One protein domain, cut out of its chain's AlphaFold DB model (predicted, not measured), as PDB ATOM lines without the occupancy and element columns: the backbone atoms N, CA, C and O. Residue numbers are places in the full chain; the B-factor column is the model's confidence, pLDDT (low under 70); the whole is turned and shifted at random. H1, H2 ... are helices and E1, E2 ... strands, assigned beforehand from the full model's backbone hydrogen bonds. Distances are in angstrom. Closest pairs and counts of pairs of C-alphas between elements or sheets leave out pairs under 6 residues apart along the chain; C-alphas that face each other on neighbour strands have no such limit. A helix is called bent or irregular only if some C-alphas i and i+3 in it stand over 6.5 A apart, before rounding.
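Overview. This is residues 114 to 233 of the 326 residues of the protein "SBP_bac_5 domain-containing protein" of Streptomyces sp. AcE210 (UniProt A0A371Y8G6). A strongly twisted sheet of four strands, E3, E4, E6 and E5, has H1 and H2 over one face and no named helix over the other. H2 sits between this sheet and the small hairpin of E1 and E2, while H3 packs on H1, away from the sheet. The printed part has 120 residues, with named elements in the order E1, E2, E3, E4, H1, E5, E6, H2, H3; both sheets are antiparallel, and the class is mixed, helices and strands. It is compact, with a radius of gyration of the C-alphas of 13.9 A and spans of 37 by 30 by 27 A.

Along the chain. Find C-alpha 116 at (181.688, 137.515, 168.372), where E1, residues 116 to 118, begins. E2 follows at 128 to 130, then E3 at 133 to 139, 16.5 A long, and E4 at 142 to 147, 15.9 A. H1 runs 22.2 A from C-alpha 161 at (171.634, 148.326, 160.853) through residue 175. Next come E5, 190 to 197, 19.0 A long, and E6, 200 to 205, 16.3 A. H2 is residues 214 to 219; H3, residues 226 to 232, ends at C-alpha 232, (157.473, 143.968, 169.723). H3 is irregular: C-alphas 228 and 231 are 7.4 A apart.

Arrangement. Look first at the large sheet, in the order E3, E4, E6, E5. In the hairpin E3 and E4, N 137 and O 144 are 2.9 A apart; between E4 and E6, N 145 and O 201 are 2.8 A apart; in the hairpin E5 and E6, N 194 and O 202 are 2.9 A apart. E4, H1 and E5 form a split strand-helix-strand unit, two strands that run the same way with E6 between them, and its crossover is right-handed. H1 and H2 are on the same face, making two layers, helices on one face of a sheet. H1 lies over E5 at a height over the sheet of 10.1 A, along the strands; C-alphas 165 and 193 are closest, 5.8 A. H2 has a height of 7.6 A and runs slantwise to the strands, at 37 degrees to E6 on the local plane. The closest C-alphas of E1 and H2 are those of Gly 116 and Leu 219, 4.7 A apart; in the hairpin E1 and E2, N 117 and O 129 are within hydrogen-bond range, 2.9 A apart. H3 touches H1, whose residues 162 to 166 alone take part, at a steep tilt of 41 degrees, the same way; C-alphas 163 and 226 are closest, 4.9 A. Every O i to N i+4 pair is within hydrogen-bond range in H2, 9 of 11 in H1 and 1 of 3 in H3, where 1 of 4 O i to N i+3 pairs is.

Size, cuts and confidence. The C-alphas farthest apart, Leu 123 and His 231, are 40.8 A apart. The printed part has no cut; the links E4 to H1 and H1 to E5 are long. Residues 175 to 187 have pLDDT under 70.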
ATOM      1  N   ARG A 114     175.711 135.780 167.309       93.56
ATOM      2  CA  ARG A 114     176.438 136.808 168.053       93.56
ATOM      3  C   ARG A 114     177.430 137.476 167.114       93.56
ATOM      4  O   ARG A 114     177.861 136.866 166.131       93.56
ATOM      5  N   LEU A 115     177.796 138.718 167.411       95.38
ATOM      6  CA  LEU A 115     178.830 139.420 166.649       95.38
ATOM      7  C   LEU A 115     180.189 138.736 166.834       95.38
ATOM      8  O   LEU A 115     180.899 138.530 165.852       95.38
ATOM      9  N   GLY A 116     180.499 138.297 168.054       95.19
ATOM     10  CA  GLY A 116     181.688 137.515 168.372       95.19
ATOM     11  C   GLY A 116     181.448 136.499 169.487       95.19
ATOM     12  O   GLY A 116     180.410 136.492 170.154       95.19
ATOM     13  N   TRP A 117     182.428 135.623 169.676       92.44
ATOM     14  CA  TRP A 117     182.397 134.554 170.672       92.44
ATOM     15  C   TRP A 117     183.529 134.719 171.673       92.44
ATOM     16  O   TRP A 117     184.689 134.697 171.282       92.44
ATOM     17  N   ASP A 118     183.208 134.829 172.957       91.56
ATOM     18  CA  ASP A 118     184.217 134.992 174.008       91.56
ATOM     19  C   ASP A 118     185.219 133.824 173.998       91.56
ATOM     20  O   ASP A 118     184.822 132.659 174.118       91.56
ATOM     21  N   LYS A 119     186.520 134.130 173.881       93.00
ATOM     22  CA  LYS A 119     187.587 133.116 173.971       93.00
ATOM     23  C   LYS A 119     187.817 132.630 175.401       93.00
ATOM     24  O   LYS A 119     188.567 131.680 175.605       93.00
ATOM     25  N   LYS A 120     187.202 133.288 176.388       89.94
ATOM     26  CA  LYS A 120     187.443 133.115 177.825       89.94
ATOM     27  C   LYS A 120     188.918 133.300 178.180       89.94
ATOM     28  O   LYS A 120     189.442 132.617 179.057       89.94
ATOM     29  N   ASN A 121     189.589 134.216 177.484       90.94
ATOM     30  CA  ASN A 121     190.990 134.519 177.730       90.94
ATOM     31  C   ASN A 121     191.118 135.263 179.076       90.94
ATOM     32  O   ASN A 121     190.603 136.377 179.199       90.94
ATOM     33  N   PRO A 122     191.799 134.689 180.088       88.69
ATOM     34  CA  PRO A 122     191.909 135.316 181.405       88.69
ATOM     35  C   PRO A 122     192.747 136.603 181.387       88.69
ATOM     36  O   PRO A 122     192.587 137.437 182.272       88.69
ATOM     37  N   LEU A 123     193.622 136.780 180.390       92.38
ATOM     38  CA  LEU A 123     194.486 137.957 180.258       92.38
ATOM     39  C   LEU A 123     193.815 139.099 179.490       92.38
ATOM     40  O   LEU A 123     194.184 140.259 179.656       92.38
ATOM     41  N   ASN A 124     192.840 138.779 178.640       90.75
ATOM     42  CA  ASN A 124     192.119 139.763 177.850       90.75
ATOM     43  C   ASN A 124     190.633 139.386 177.757       90.75
ATOM     44  O   ASN A 124     190.250 138.627 176.865       90.75
ATOM     45  N   PRO A 125     189.768 139.954 178.615       87.06
ATOM     46  CA  PRO A 125     188.338 139.658 178.578       87.06
ATOM     47  C   PRO A 125     187.645 140.133 177.291       87.06
ATOM     48  O   PRO A 125     186.525 139.713 177.024       87.06
ATOM     49  N   ASN A 126     188.278 140.992 176.485       89.94
ATOM     50  CA  ASN A 126     187.739 141.466 175.207       89.94
ATOM     51  C   ASN A 126     188.197 140.616 174.009       89.94
ATOM     52  O   ASN A 126     187.839 140.922 172.868       89.94
ATOM     53  N   ASP A 127     188.958 139.545 174.240       94.00
ATOM     54  CA  ASP A 127     189.387 138.625 173.192       94.00
ATOM     55  C   ASP A 127     188.232 137.704 172.768       94.00
ATOM     56  O   ASP A 127     187.692 136.932 173.563       94.00
ATOM     57  N   ASN A 128     187.836 137.798 171.499       95.56
ATOM     58  CA  ASN A 128     186.705 137.058 170.940       95.56
ATOM     59  C   ASN A 128     187.117 136.361 169.633       95.56
ATOM     60  O   ASN A 128     187.998 136.828 168.910       95.56
ATOM     61  N   PHE A 129     186.499 135.224 169.312       95.56
ATOM     62  CA  PHE A 129     186.510 134.669 167.963       95.56
ATOM     63  C   PHE A 129     185.499 135.420 167.083       95.56
ATOM     64  O   PHE A 129     184.430 135.797 167.579       95.56
ATOM     65  N   PRO A 130     185.796 135.606 165.784       96.19
ATOM     66  CA  PRO A 130     184.830 136.123 164.822       96.19
ATOM     67  C   PRO A 130     183.533 135.309 164.812       96.19
ATOM     68  O   PRO A 130     183.553 134.078 164.846       96.19
ATOM     69  N   GLY A 131     182.408 136.012 164.771       93.88
ATOM     70  CA  GLY A 131     181.078 135.445 164.573       93.88
ATOM     71  C   GLY A 131     180.451 136.084 163.342       93.88
ATOM     72  O   GLY A 131     180.976 135.974 162.232       93.88
ATOM     73  N   LEU A 132     179.347 136.800 163.552       95.00
ATOM     74  CA  LEU A 132     178.744 137.642 162.518       95.00
ATOM     75  C   LEU A 132     179.642 138.830 162.133       95.00
ATOM     76  O   LEU A 132     179.602 139.297 160.994       95.00
ATOM     77  N   ALA A 133     180.471 139.297 163.069       97.44
ATOM     78  CA  ALA A 133     181.543 140.239 162.799       97.44
ATOM     79  C   ALA A 133     182.800 139.498 162.327       97.44
ATOM     80  O   ALA A 133     183.213 138.516 162.949       97.44
ATOM     81  N   LYS A 134     183.429 139.996 161.257       97.19
ATOM     82  CA  LYS A 134     184.733 139.514 160.779       97.19
ATOM     83  C   LYS A 134     185.898 140.130 161.553       97.19
ATOM     84  O   LYS A 134     186.907 139.467 161.767       97.19
ATOM     85  N   SER A 135     185.748 141.382 161.981       97.56
ATOM     86  CA  SER A 135     186.732 142.118 162.773       97.56
ATOM     87  C   SER A 135     186.062 143.253 163.545       97.56
ATOM     88  O   SER A 135     184.923 143.637 163.259       97.56
ATOM     89  N   TRP A 136     186.765 143.787 164.538       98.19
ATOM     90  CA  TRP A 136     186.341 144.955 165.299       98.19
ATOM     91  C   TRP A 136     187.554 145.709 165.837       98.19
ATOM     92  O   TRP A 136     188.626 145.132 166.022       98.19
ATOM     93  N   GLU A 137     187.367 146.989 166.125       97.00
ATOM     94  CA  GLU A 137     188.380 147.845 166.732       97.00
ATOM     95  C   GLU A 137     187.733 148.867 167.671       97.00
ATOM     96  O   GLU A 137     186.647 149.383 167.405       97.00
ATOM     97  N   MET A 138     188.400 149.160 168.786       95.62
ATOM     98  CA  MET A 138     188.003 150.247 169.682       95.62
ATOM     99  C   MET A 138     188.656 151.556 169.226       95.62
ATOM    100  O   MET A 138     189.872 151.610 169.047       95.62
ATOM    101  N   LYS A 139     187.861 152.619 169.095       95.56
ATOM    102  CA  LYS A 139     188.281 154.000 168.818       95.56
ATOM    103  C   LYS A 139     187.727 154.917 169.907       95.56
ATOM    104  O   LYS A 139     186.593 155.374 169.824       95.56
ATOM    105  N   GLY A 140     188.520 155.164 170.949       93.62
ATOM    106  CA  GLY A 140     188.046 155.892 172.129       93.62
ATOM    107  C   GLY A 140     186.899 155.141 172.810       93.62
ATOM    108  O   GLY A 140     187.070 153.980 173.181       93.62
ATOM    109  N   ASP A 141     185.738 155.787 172.914       94.44
ATOM    110  CA  ASP A 141     184.513 155.216 173.495       94.44
ATOM    111  C   ASP A 141     183.600 154.550 172.445       94.44
ATOM    112  O   ASP A 141     182.463 154.180 172.739       94.44
ATOM    113  N   SER A 142     184.088 154.383 171.215       96.25
ATOM    114  CA  SER A 142     183.362 153.742 170.121       96.25
ATOM    115  C   SER A 142     183.961 152.386 169.767       96.25
ATOM    116  O   SER A 142     185.175 152.250 169.630       96.25
ATOM    117  N   LEU A 143     183.114 151.380 169.556       97.69
ATOM    118  CA  LEU A 143     183.496 150.106 168.949       97.69
ATOM    119  C   LEU A 143     183.059 150.106 167.484       97.69
ATOM    120  O   LEU A 143     181.864 150.156 167.197       97.69
ATOM    121  N   ILE A 144     184.010 150.003 166.560       98.19
ATOM    122  CA  ILE A 144     183.727 149.789 165.140       98.19
ATOM    123  C   ILE A 144     183.725 148.289 164.878       98.19
ATOM    124  O   ILE A 144     184.716 147.607 165.132       98.19
ATOM    125  N   VAL A 145     182.613 147.769 164.375       98.38
ATOM    126  CA  VAL A 145     182.425 146.354 164.055       98.38
ATOM    127  C   VAL A 145     182.248 146.208 162.552       98.38
ATOM    128  O   VAL A 145     181.354 146.822 161.976       98.38
ATOM    129  N   HIS A 146     183.049 145.355 161.923       98.06
ATOM    130  CA  HIS A 146     182.908 145.004 160.513       98.06
ATOM    131  C   HIS A 146     182.178 143.671 160.393       98.06
ATOM    132  O   HIS A 146     182.646 142.660 160.925       98.06
ATOM    133  N   LEU A 147     181.048 143.641 159.687       97.44
ATOM    134  CA  LEU A 147     180.343 142.387 159.428       97.44
ATOM    135  C   LEU A 147     181.062 141.534 158.379       97.44
ATOM    136  O   LEU A 147     181.857 142.025 157.574       97.44
ATOM    137  N   GLN A 148     180.769 140.236 158.403       96.25
ATOM    138  CA  GLN A 148     181.139 139.313 157.332       96.25
ATOM    139  C   GLN A 148     180.566 139.775 155.986       96.25
ATOM    140  O   GLN A 148     179.442 140.283 155.906       96.25
ATOM    141  N   ASP A 149     181.317 139.545 154.911       95.38
ATOM    142  CA  ASP A 149     180.881 139.930 153.573       95.38
ATOM    143  C   ASP A 149     179.654 139.105 153.163       95.38
ATOM    144  O   ASP A 149     179.645 137.874 153.237       95.38
ATOM    145  N   GLY A 150     178.586 139.795 152.755       93.50
ATOM    146  CA  GLY A 150     177.334 139.148 152.368       93.50
ATOM    147  C   GLY A 150     176.579 138.483 153.522       93.50
ATOM    148  O   GLY A 150     175.801 137.567 153.256       93.50
ATOM    149  N   ALA A 151     176.781 138.929 154.770       94.00
ATOM    150  CA  ALA A 151     176.021 138.460 155.927       94.00
ATOM    151  C   ALA A 151     174.500 138.549 155.679       94.00
ATOM    152  O   ALA A 151     173.948 139.632 155.473       94.00
ATOM    153  N   LYS A 152     173.824 137.396 155.695       94.56
ATOM    154  CA  LYS A 152     172.387 137.259 155.418       94.56
ATOM    155  C   LYS A 152     171.737 136.300 156.385       94.56
ATOM    156  O   LYS A 152     172.291 135.230 156.591       94.56
ATOM    157  N   TRP A 153     170.549 136.632 156.866       92.50
ATOM    158  CA  TRP A 153     169.645 135.723 157.558       92.50
ATOM    159  C   TRP A 153     169.268 134.515 156.688       92.50
ATOM    160  O   TRP A 153     169.473 134.491 155.473       92.50
ATOM    161  N   SER A 154     168.678 133.502 157.312       86.81
ATOM    162  CA  SER A 154     168.316 132.244 156.649       86.81
ATOM    163  C   SER A 154     167.205 132.354 155.609       86.81
ATOM    164  O   SER A 154     167.081 131.491 154.738       86.81
ATOM    165  N   ASP A 155     166.419 133.427 155.672       87.75
ATOM    166  CA  ASP A 155     165.452 133.817 154.647       87.75
ATOM    167  C   ASP A 155     166.113 134.515 153.438       87.75
ATOM    168  O   ASP A 155     165.435 134.871 152.476       87.75
ATOM    169  N   GLY A 156     167.438 134.693 153.474       92.56
ATOM    170  CA  GLY A 156     168.242 135.350 152.448       92.56
ATOM    171  C   GLY A 156     168.327 136.869 152.591       92.56
ATOM    172  O   GLY A 156     169.051 137.499 151.814       92.56
ATOM    173  N   THR A 157     167.626 137.470 153.557       93.94
ATOM    174  CA  THR A 157     167.663 138.921 153.776       93.94
ATOM    175  C   THR A 157     169.003 139.336 154.384       93.94
ATOM    176  O   THR A 157     169.524 138.627 155.244       93.94
ATOM    177  N   PRO A 158     169.618 140.442 153.931       95.62
ATOM    178  CA  PRO A 158     170.886 140.896 154.490       95.62
ATOM    179  C   PRO A 158     170.716 141.309 155.953       95.62
ATOM    180  O   PRO A 158     169.683 141.870 156.318       95.62
ATOM    181  N   VAL A 159     171.745 141.068 156.764       95.69
ATOM    182  CA  VAL A 159     171.813 141.654 158.107       95.69
ATOM    183  C   VAL A 159     171.999 143.162 157.964       95.69
ATOM    184  O   VAL A 159     172.886 143.626 157.246       95.69
ATOM    185  N   SER A 160     171.146 143.921 158.638       96.31
ATOM    186  CA  SER A 160     171.017 145.370 158.499       96.31
ATOM    187  C   SER A 160     171.371 146.121 159.787       96.31
ATOM    188  O   SER A 160     171.496 145.535 160.863       96.31
ATOM    189  N   LEU A 161     171.494 147.449 159.685       97.19
ATOM    190  CA  LEU A 161     171.634 148.326 160.853       97.19
ATOM    191  C   LEU A 161     170.447 148.184 161.819       97.19
ATOM    192  O   LEU A 161     170.638 148.238 163.032       97.19
ATOM    193  N   ASP A 162     169.240 147.984 161.289       97.44
ATOM    194  CA  ASP A 162     168.024 147.875 162.095       97.44
ATOM    195  C   ASP A 162     168.039 146.613 162.960       97.44
ATOM    196  O   ASP A 162     167.655 146.668 164.127       97.44
ATOM    197  N   ASP A 163     168.576 145.505 162.436       96.75
ATOM    198  CA  ASP A 163     168.786 144.274 163.206       96.75
ATOM    199  C   ASP A 163     169.715 144.524 164.400       96.75
ATOM    200  O   ASP A 163     169.420 144.122 165.528       96.75
ATOM    201  N   LEU A 164     170.829 145.230 164.175       97.00
ATOM    202  CA  LEU A 164     171.808 145.542 165.219       97.00
ATOM    203  C   LEU A 164     171.233 146.502 166.266       97.00
ATOM    204  O   LEU A 164     171.346 146.234 167.463       97.00
ATOM    205  N   ARG A 165     170.570 147.582 165.831       97.19
ATOM    206  CA  ARG A 165     169.898 148.552 166.715       97.19
ATOM    207  C   ARG A 165     168.849 147.878 167.582       97.19
ATOM    208  O   ARG A 165     168.864 148.054 168.798       97.19
ATOM    209  N   LEU A 166     167.971 147.094 166.962       96.62
ATOM    210  CA  LEU A 166     166.930 146.366 167.672       96.62
ATOM    211  C   LEU A 166     167.539 145.397 168.685       96.62
ATOM    212  O   LEU A 166     167.105 145.362 169.830       96.62
ATOM    213  N   SER A 167     168.565 144.646 168.291       95.38
ATOM    214  CA  SER A 167     169.204 143.655 169.162       95.38
ATOM    215  C   SER A 167     169.854 144.290 170.392       95.38
ATOM    216  O   SER A 167     169.689 143.781 171.501       95.38
ATOM    217  N   MET A 168     170.534 145.434 170.231       95.38
ATOM    218  CA  MET A 168     171.079 146.179 171.374       95.38
ATOM    219  C   MET A 168     169.963 146.713 172.275       95.38
ATOM    220  O   MET A 168     170.052 146.597 173.497       95.38
ATOM    221  N   ALA A 169     168.887 147.242 171.686       94.56
ATOM    222  CA  ALA A 169     167.738 147.726 172.440       94.56
ATOM    223  C   ALA A 169     167.047 146.598 173.229       94.56
ATOM    224  O   ALA A 169     166.692 146.775 174.393       94.56
ATOM    225  N   LEU A 170     166.917 145.408 172.638       93.25
ATOM    226  CA  LEU A 170     166.400 144.221 173.320       93.25
ATOM    227  C   LEU A 170     167.319 143.755 174.451       93.25
ATOM    228  O   LEU A 170     166.815 143.305 175.481       93.25
ATOM    229  N   GLY A 171     168.636 143.929 174.320       90.62
ATOM    230  CA  GLY A 171     169.581 143.716 175.417       90.62
ATOM    231  C   GLY A 171     169.204 144.511 176.676       90.62
ATOM    232  O   GLY A 171     169.184 143.957 177.770       90.62
ATOM    233  N   TYR A 172     168.769 145.765 176.535       89.06
ATOM    234  CA  TYR A 172     168.304 146.574 177.673       89.06
ATOM    235  C   TYR A 172     167.022 146.069 178.342       89.06
ATOM    236  O   TYR A 172     166.765 146.379 179.503       89.06
ATOM    237  N   THR A 173     166.206 145.283 177.640       88.50
ATOM    238  CA  THR A 173     164.995 144.699 178.240       88.50
ATOM    239  C   THR A 173     165.314 143.516 179.148       88.50
ATOM    240  O   THR A 173     164.558 143.227 180.075       88.50
ATOM    241  N   GLN A 174     166.447 142.849 178.904       75.19
ATOM    242  CA  GLN A 174     166.886 141.697 179.682       75.19
ATOM    243  C   GLN A 174     167.467 142.129 181.028       75.19
ATOM    244  O   GLN A 174     167.162 141.504 182.038       75.19
ATOM    245  N   SER A 175     168.189 143.249 181.096       58.28
ATOM    246  CA  SER A 175     168.787 143.735 182.350       58.28
ATOM    247  C   SER A 175     167.746 144.143 183.398       58.28
ATOM    248  O   SER A 175     167.976 143.987 184.594       58.28
ATOM    249  N   ALA A 176     166.571 144.606 182.960       49.69
ATOM    250  CA  ALA A 176     165.479 145.015 183.842       49.69
ATOM    251  C   ALA A 176     164.605 143.842 184.335       49.69
ATOM    252  O   ALA A 176     163.809 144.017 185.260       49.69
ATOM    253  N   ALA A 177     164.717 142.660 183.718       40.38
ATOM    254  CA  ALA A 177     163.961 141.455 184.077       40.38
ATOM    255  C   ALA A 177     164.847 140.325 184.646       40.38
ATOM    256  O   ALA A 177     164.332 139.419 185.298       40.38
ATOM    257  N   ALA A 178     166.167 140.381 184.443       42.03
ATOM    258  CA  ALA A 178     167.123 139.328 184.785       42.03
ATOM    259  C   ALA A 178     167.725 139.437 186.196       42.03
ATOM    260  O   ALA A 178     168.872 139.041 186.406       42.03
ATOM    261  N   VAL A 179     166.946 139.847 187.203       36.50
ATOM    262  CA  VAL A 179     167.272 139.454 188.586       36.50
ATOM    263  C   VAL A 179     166.977 137.948 188.701       36.50
ATOM    264  O   VAL A 179     165.914 137.544 189.158       36.50
ATOM    265  N   GLY A 180     167.875 137.109 188.168       34.94
ATOM    266  CA  GLY A 180     167.792 135.642 188.225       34.94
ATOM    267  C   GLY A 180     168.127 134.873 186.937       34.94
ATOM    268  O   GLY A 180     168.388 133.674 187.017       34.94
ATOM    269  N   ALA A 181     168.180 135.515 185.762       35.94
ATOM    270  CA  ALA A 181     168.549 134.846 184.507       35.94
ATOM    271  C   ALA A 181     170.047 135.037 184.216       35.94
ATOM    272  O   ALA A 181     170.537 136.145 184.022       35.94
ATOM    273  N   ARG A 182     170.788 133.929 184.232       37.28
ATOM    274  CA  ARG A 182     172.250 133.857 184.126       37.28
ATOM    275  C   ARG A 182     172.812 134.647 182.928       37.28
ATOM    276  O   ARG A 182     172.744 134.194 181.791       37.28
ATOM    277  N   GLY A 183     173.492 135.759 183.215       41.66
ATOM    278  CA  GLY A 183     174.657 136.209 182.442       41.66
ATOM    279  C   GLY A 183     174.434 137.149 181.257       41.66
ATOM    280  O   GLY A 183     175.357 137.291 180.455       41.66
ATOM    281  N   LEU A 184     173.285 137.811 181.120       43.47
ATOM    282  CA  LEU A 184     173.090 138.786 180.046       43.47
ATOM    283  C   LEU A 184     172.637 140.136 180.611       43.47
ATOM    284  O   LEU A 184     171.576 140.245 181.211       43.47
ATOM    285  N   THR A 185     173.447 141.167 180.340       49.69
ATOM    286  CA  THR A 185     173.120 142.611 180.318       49.69
ATOM    287  C   THR A 185     173.206 143.456 181.593       49.69
ATOM    288  O   THR A 185     172.816 144.620 181.552       49.69
ATOM    289  N   GLU A 186     173.872 143.007 182.659       49.88
ATOM    290  CA  GLU A 186     174.525 144.003 183.524       49.88
ATOM    291  C   GLU A 186     175.657 144.674 182.727       49.88
ATOM    292  O   GLU A 186     176.648 144.042 182.350       49.88
ATOM    293  N   GLY A 187     175.462 145.952 182.397       60.94
ATOM    294  CA  GLY A 187     176.489 146.812 181.814       60.94
ATOM    295  C   GLY A 187     176.517 146.936 180.291       60.94
ATOM    296  O   GLY A 187     177.489 147.489 179.787       60.94
ATOM    297  N   LEU A 188     175.490 146.496 179.543       77.88
ATOM    298  CA  LEU A 188     175.369 146.910 178.137       77.88
ATOM    299  C   LEU A 188     175.199 148.440 178.131       77.88
ATOM    300  O   LEU A 188     174.128 148.947 178.431       77.88
ATOM    301  N   ASN A 189     176.288 149.174 177.899       87.06
ATOM    302  CA  ASN A 189     176.360 150.635 177.988       87.06
ATOM    303  C   ASN A 189     176.450 151.223 176.576       87.06
ATOM    304  O   ASN A 189     177.400 151.933 176.277       87.06
ATOM    305  N   VAL A 190     175.524 150.878 175.682       93.12
ATOM    306  CA  VAL A 190     175.481 151.374 174.299       93.12
ATOM    307  C   VAL A 190     174.579 152.611 174.226       93.12
ATOM    308  O   VAL A 190     173.389 152.527 174.508       93.12
ATOM    309  N   ALA A 191     175.128 153.756 173.825       93.50
ATOM    310  CA  ALA A 191     174.385 154.997 173.596       93.50
ATOM    311  C   ALA A 191     173.624 154.978 172.268       93.50
ATOM    312  O   ALA A 191     172.464 155.385 172.203       93.50
ATOM    313  N   SER A 192     174.308 154.542 171.209       95.31
ATOM    314  CA  SER A 192     173.796 154.508 169.846       95.31
ATOM    315  C   SER A 192     174.498 153.429 169.027       95.31
ATOM    316  O   SER A 192     175.604 152.983 169.348       95.31
ATOM    317  N   VAL A 193     173.823 153.016 167.954       97.44
ATOM    318  CA  VAL A 193     174.389 152.176 166.899       97.44
ATOM    319  C   VAL A 193     174.191 152.905 165.579       97.44
ATOM    320  O   VAL A 193     173.067 153.275 165.225       97.44
ATOM    321  N   GLU A 194     175.269 153.139 164.850       97.81
ATOM    322  CA  GLU A 194     175.288 153.928 163.618       97.81
ATOM    323  C   GLU A 194     176.011 153.160 162.508       97.81
ATOM    324  O   GLU A 194     176.774 152.230 162.765       97.81
ATOM    325  N   SER A 195     175.750 153.514 161.249       97.19
ATOM    326  CA  SER A 195     176.539 152.966 160.144       97.19
ATOM    327  C   SER A 195     177.850 153.730 160.026       97.19
ATOM    328  O   SER A 195     177.842 154.955 159.952       97.19
ATOM    329  N   ALA A 196     178.956 152.999 159.937       96.62
ATOM    330  CA  ALA A 196     180.274 153.538 159.613       96.62
ATOM    331  C   ALA A 196     180.633 153.339 158.121       96.62
ATOM    332  O   ALA A 196     181.776 153.550 157.722       96.62
ATOM    333  N   GLY A 197     179.662 152.933 157.288       93.75
ATOM    334  CA  GLY A 197     179.850 152.635 155.864       93.75
ATOM    335  C   GLY A 197     180.430 151.240 155.588       93.75
ATOM    336  O   GLY A 197     180.951 150.579 156.476       93.75
ATOM    337  N   ALA A 198     180.305 150.759 154.345       91.31
ATOM    338  CA  ALA A 198     180.926 149.513 153.856       91.31
ATOM    339  C   ALA A 198     180.712 148.251 154.737       91.31
ATOM    340  O   ALA A 198     181.612 147.425 154.884       91.31
ATOM    341  N   GLY A 199     179.526 148.093 155.341       92.19
ATOM    342  CA  GLY A 199     179.230 146.964 156.241       92.19
ATOM    343  C   GLY A 199     179.894 147.065 157.622       92.19
ATOM    344  O   GLY A 199     179.933 146.078 158.359       92.19
ATOM    345  N   ALA A 200     180.418 148.245 157.963       97.25
ATOM    346  CA  ALA A 200     180.891 148.599 159.286       97.25
ATOM    347  C   ALA A 200     179.813 149.359 160.070       97.25
ATOM    348  O   ALA A 200     179.047 150.160 159.518       97.25
ATOM    349  N   PHE A 201     179.783 149.120 161.375       98.19
ATOM    350  CA  PHE A 201     178.831 149.710 162.304       98.19
ATOM    351  C   PHE A 201     179.559 150.212 163.541       98.19
ATOM    352  O   PHE A 201     180.416 149.519 164.087       98.19
ATOM    353  N   GLU A 202     179.218 151.417 163.970       98.19
ATOM    354  CA  GLU A 202     179.770 152.047 165.160       98.19
ATOM    355  C   GLU A 202     178.799 151.878 166.327       98.19
ATOM    356  O   GLU A 202     177.628 152.242 166.230       98.19
ATOM    357  N   PHE A 203     179.302 151.347 167.437       97.62
ATOM    358  CA  PHE A 203     178.599 151.251 168.709       97.62
ATOM    359  C   PHE A 203     179.247 152.240 169.671       97.62
ATOM    360  O   PHE A 203     180.387 152.033 170.088       97.62
ATOM    361  N   LYS A 204     178.534 153.311 170.021       96.38
ATOM    362  CA  LYS A 204     179.043 154.333 170.947       96.38
ATOM    363  C   LYS A 204     178.718 153.943 172.372       96.38
ATOM    364  O   LYS A 204     177.593 153.523 172.649       96.38
ATOM    365  N   GLN A 205     179.671 154.090 173.281       93.81
ATOM    366  CA  GLN A 205     179.416 153.864 174.691       93.81
ATOM    367  C   GLN A 205     178.579 155.012 175.296       93.81
ATOM    368  O   GLN A 205     178.719 156.171 174.908       93.81
ATOM    369  N   ALA A 206     177.696 154.700 176.246       89.75
ATOM    370  CA  ALA A 206     176.961 155.686 177.037       89.75
ATOM    371  C   ALA A 206     177.926 156.633 177.778       89.75
ATOM    372  O   ALA A 206     178.909 156.160 178.363       89.75
ATOM    373  N   PRO A 207     177.655 157.953 177.783       83.75
ATOM    374  CA  PRO A 207     178.540 158.931 178.401       83.75
ATOM    375  C   PRO A 207     178.631 158.735 179.919       83.75
ATOM    376  O   PRO A 207     177.703 158.258 180.570       83.75
ATOM    377  N   GLY A 208     179.763 159.142 180.498       80.75
ATOM    378  CA  GLY A 208     179.959 159.168 181.952       80.75
ATOM    379  C   GLY A 208     180.409 157.849 182.581       80.75
ATOM    380  O   GLY A 208     180.658 157.815 183.781       80.75
ATOM    381  N   THR A 209     180.574 156.777 181.801       70.81
ATOM    382  CA  THR A 209     181.136 155.514 182.304       70.81
ATOM    383  C   THR A 209     182.161 154.990 181.311       70.81
ATOM    384  O   THR A 209     181.841 154.860 180.139       70.81
ATOM    385  N   LYS A 210     183.369 154.625 181.749       86.50
ATOM    386  CA  LYS A 210     184.322 153.870 180.920       86.50
ATOM    387  C   LYS A 210     184.154 152.389 181.222       86.50
ATOM    388  O   LYS A 210     184.484 151.945 182.320       86.50
ATOM    389  N   ASN A 211     183.622 151.625 180.276       88.62
ATOM    390  CA  ASN A 211     183.364 150.210 180.487       88.62
ATOM    391  C   ASN A 211     184.462 149.392 179.817       88.62
ATOM    392  O   ASN A 211     184.480 149.184 178.607       88.62
ATOM    393  N   VAL A 212     185.380 148.890 180.639       90.38
ATOM    394  CA  VAL A 212     186.517 148.078 180.182       90.38
ATOM    395  C   VAL A 212     186.099 146.744 179.549       90.38
ATOM    396  O   VAL A 212     186.915 146.110 178.885       90.38
ATOM    397  N   THR A 213     184.841 146.325 179.719       90.81
ATOM    398  CA  THR A 213     184.251 145.121 179.108       90.81
ATOM    399  C   THR A 213     183.262 145.430 177.980       90.81
ATOM    400  O   THR A 213     182.552 144.532 177.526       90.81
ATOM    401  N   PHE A 214     183.219 146.679 177.498       93.12
ATOM    402  CA  PHE A 214     182.262 147.117 176.479       93.12
ATOM    403  C   PHE A 214     182.323 146.257 175.213       93.12
ATOM    404  O   PHE A 214     181.296 145.763 174.750       93.12
ATOM    405  N   THR A 215     183.530 145.994 174.699       95.25
ATOM    406  CA  THR A 215     183.733 145.141 173.521       95.25
ATOM    407  C   THR A 215     183.145 143.750 173.735       95.25
ATOM    408  O   THR A 215     182.345 143.296 172.921       95.25
ATOM    409  N   LYS A 216     183.470 143.091 174.854       93.56
ATOM    410  CA  LYS A 216     182.909 141.778 175.204       93.56
ATOM    411  C   LYS A 216     181.381 141.797 175.249       93.56
ATOM    412  O   LYS A 216     180.739 140.888 174.726       93.56
ATOM    413  N   GLN A 217     180.792 142.810 175.877       92.31
ATOM    414  CA  GLN A 217     179.342 142.885 176.052       92.31
ATOM    415  C   GLN A 217     178.608 143.126 174.738       92.31
ATOM    416  O   GLN A 217     177.594 142.467 174.518       92.31
ATOM    417  N   VAL A 218     179.113 144.019 173.877       95.00
ATOM    418  CA  VAL A 218     178.541 144.269 172.545       95.00
ATOM    419  C   VAL A 218     178.702 143.035 171.664       95.00
ATOM    420  O   VAL A 218     177.726 142.572 171.076       95.00
ATOM    421  N   LEU A 219     179.902 142.448 171.611       95.75
ATOM    422  CA  LEU A 219     180.158 141.302 170.741       95.75
ATOM    423  C   LEU A 219     179.377 140.053 171.158       95.75
ATOM    424  O   LEU A 219     178.927 139.288 170.303       95.75
ATOM    425  N   GLY A 220     179.189 139.868 172.465       92.69
ATOM    426  CA  GLY A 220     178.451 138.748 173.036       92.69
ATOM    427  C   GLY A 220     176.927 138.871 172.954       92.69
ATOM    428  O   GLY A 220     176.245 137.904 173.304       92.69
ATOM    429  N   GLN A 221     176.381 140.012 172.510       92.44
ATOM    430  CA  GLN A 221     174.933 140.171 172.376       92.44
ATOM    431  C   GLN A 221     174.352 139.220 171.333       92.44
ATOM    432  O   GLN A 221     174.932 138.969 170.275       92.44
ATOM    433  N   VAL A 222     173.154 138.728 171.638       92.25
ATOM    434  CA  VAL A 222     172.330 137.991 170.684       92.25
ATOM    435  C   VAL A 222     171.782 138.970 169.653       92.25
ATOM    436  O   VAL A 222     171.122 139.940 170.018       92.25
ATOM    437  N   ILE A 223     172.036 138.687 168.377       94.31
ATOM    438  CA  ILE A 223     171.506 139.435 167.240       94.31
ATOM    439  C   ILE A 223     170.273 138.713 166.695       94.31
ATOM    440  O   ILE A 223     170.311 137.504 166.447       94.31
ATOM    441  N   VAL A 224     169.191 139.464 166.495       93.38
ATOM    442  CA  VAL A 224     167.910 138.992 165.960       93.38
ATOM    443  C   VAL A 224     167.479 139.792 164.735       93.38
ATOM    444  O   VAL A 224     167.894 140.930 164.538       93.38
ATOM    445  N   ASN A 225     166.614 139.187 163.921       94.25
ATOM    446  CA  ASN A 225     166.063 139.811 162.722       94.25
ATOM    447  C   ASN A 225     164.918 140.779 163.082       94.25
ATOM    448  O   ASN A 225     163.915 140.384 163.692       94.25
ATOM    449  N   ALA A 226     165.036 142.034 162.661       95.44
ATOM    450  CA  ALA A 226     164.083 143.099 162.923       95.44
ATOM    451  C   ALA A 226     162.724 142.888 162.256       95.44
ATOM    452  O   ALA A 226     161.708 143.300 162.810       95.44
ATOM    453  N   LYS A 227     162.644 142.152 161.144       94.44
ATOM    454  CA  LYS A 227     161.349 141.770 160.554       94.44
ATOM    455  C   LYS A 227     160.551 140.842 161.467       94.44
ATOM    456  O   LYS A 227     159.326 140.818 161.402       94.44
ATOM    457  N   VAL A 228     161.241 140.075 162.312       93.50
ATOM    458  CA  VAL A 228     160.619 139.125 163.239       93.50
ATOM    459  C   VAL A 228     160.318 139.787 164.578       93.50
ATOM    460  O   VAL A 228     159.215 139.625 165.085       93.50
ATOM    461  N   TYR A 229     161.265 140.542 165.138       94.56
ATOM    462  CA  TYR A 229     161.155 141.097 166.494       94.56
ATOM    463  C   TYR A 229     160.740 142.572 166.543       94.56
ATOM    464  O   TYR A 229     160.312 143.042 167.592       94.56
ATOM    465  N   GLY A 230     160.844 143.311 165.438       96.00
ATOM    466  CA  GLY A 230     160.699 144.769 165.430       96.00
ATOM    467  C   GLY A 230     159.320 145.254 165.868       96.00
ATOM    468  O   GLY A 230     159.223 146.261 166.550       96.00
ATOM    469  N   HIS A 231     158.261 144.497 165.577       96.62
ATOM    470  CA  HIS A 231     156.896 144.840 165.990       96.62
ATOM    471  C   HIS A 231     156.645 144.721 167.507       96.62
ATOM    472  O   HIS A 231     155.603 145.165 167.983       96.62
ATOM    473  N   LEU A 232     157.562 144.107 168.263       95.88
ATOM    474  CA  LEU A 232     157.473 143.968 169.723       95.88
ATOM    475  C   LEU A 232     158.053 145.174 170.462       95.88
ATOM    476  O   LEU A 232     157.883 145.299 171.672       95.88
ATOM    477  N   VAL A 233     158.798 146.017 169.752       95.31
ATOM    478  CA  VAL A 233     159.555 147.121 170.326       95.31
ATOM    479  C   VAL A 233     158.956 148.422 169.803       95.31
ATOM    480  O   VAL A 233     158.760 148.558 168.595       95.31
TER     481      VAL A 233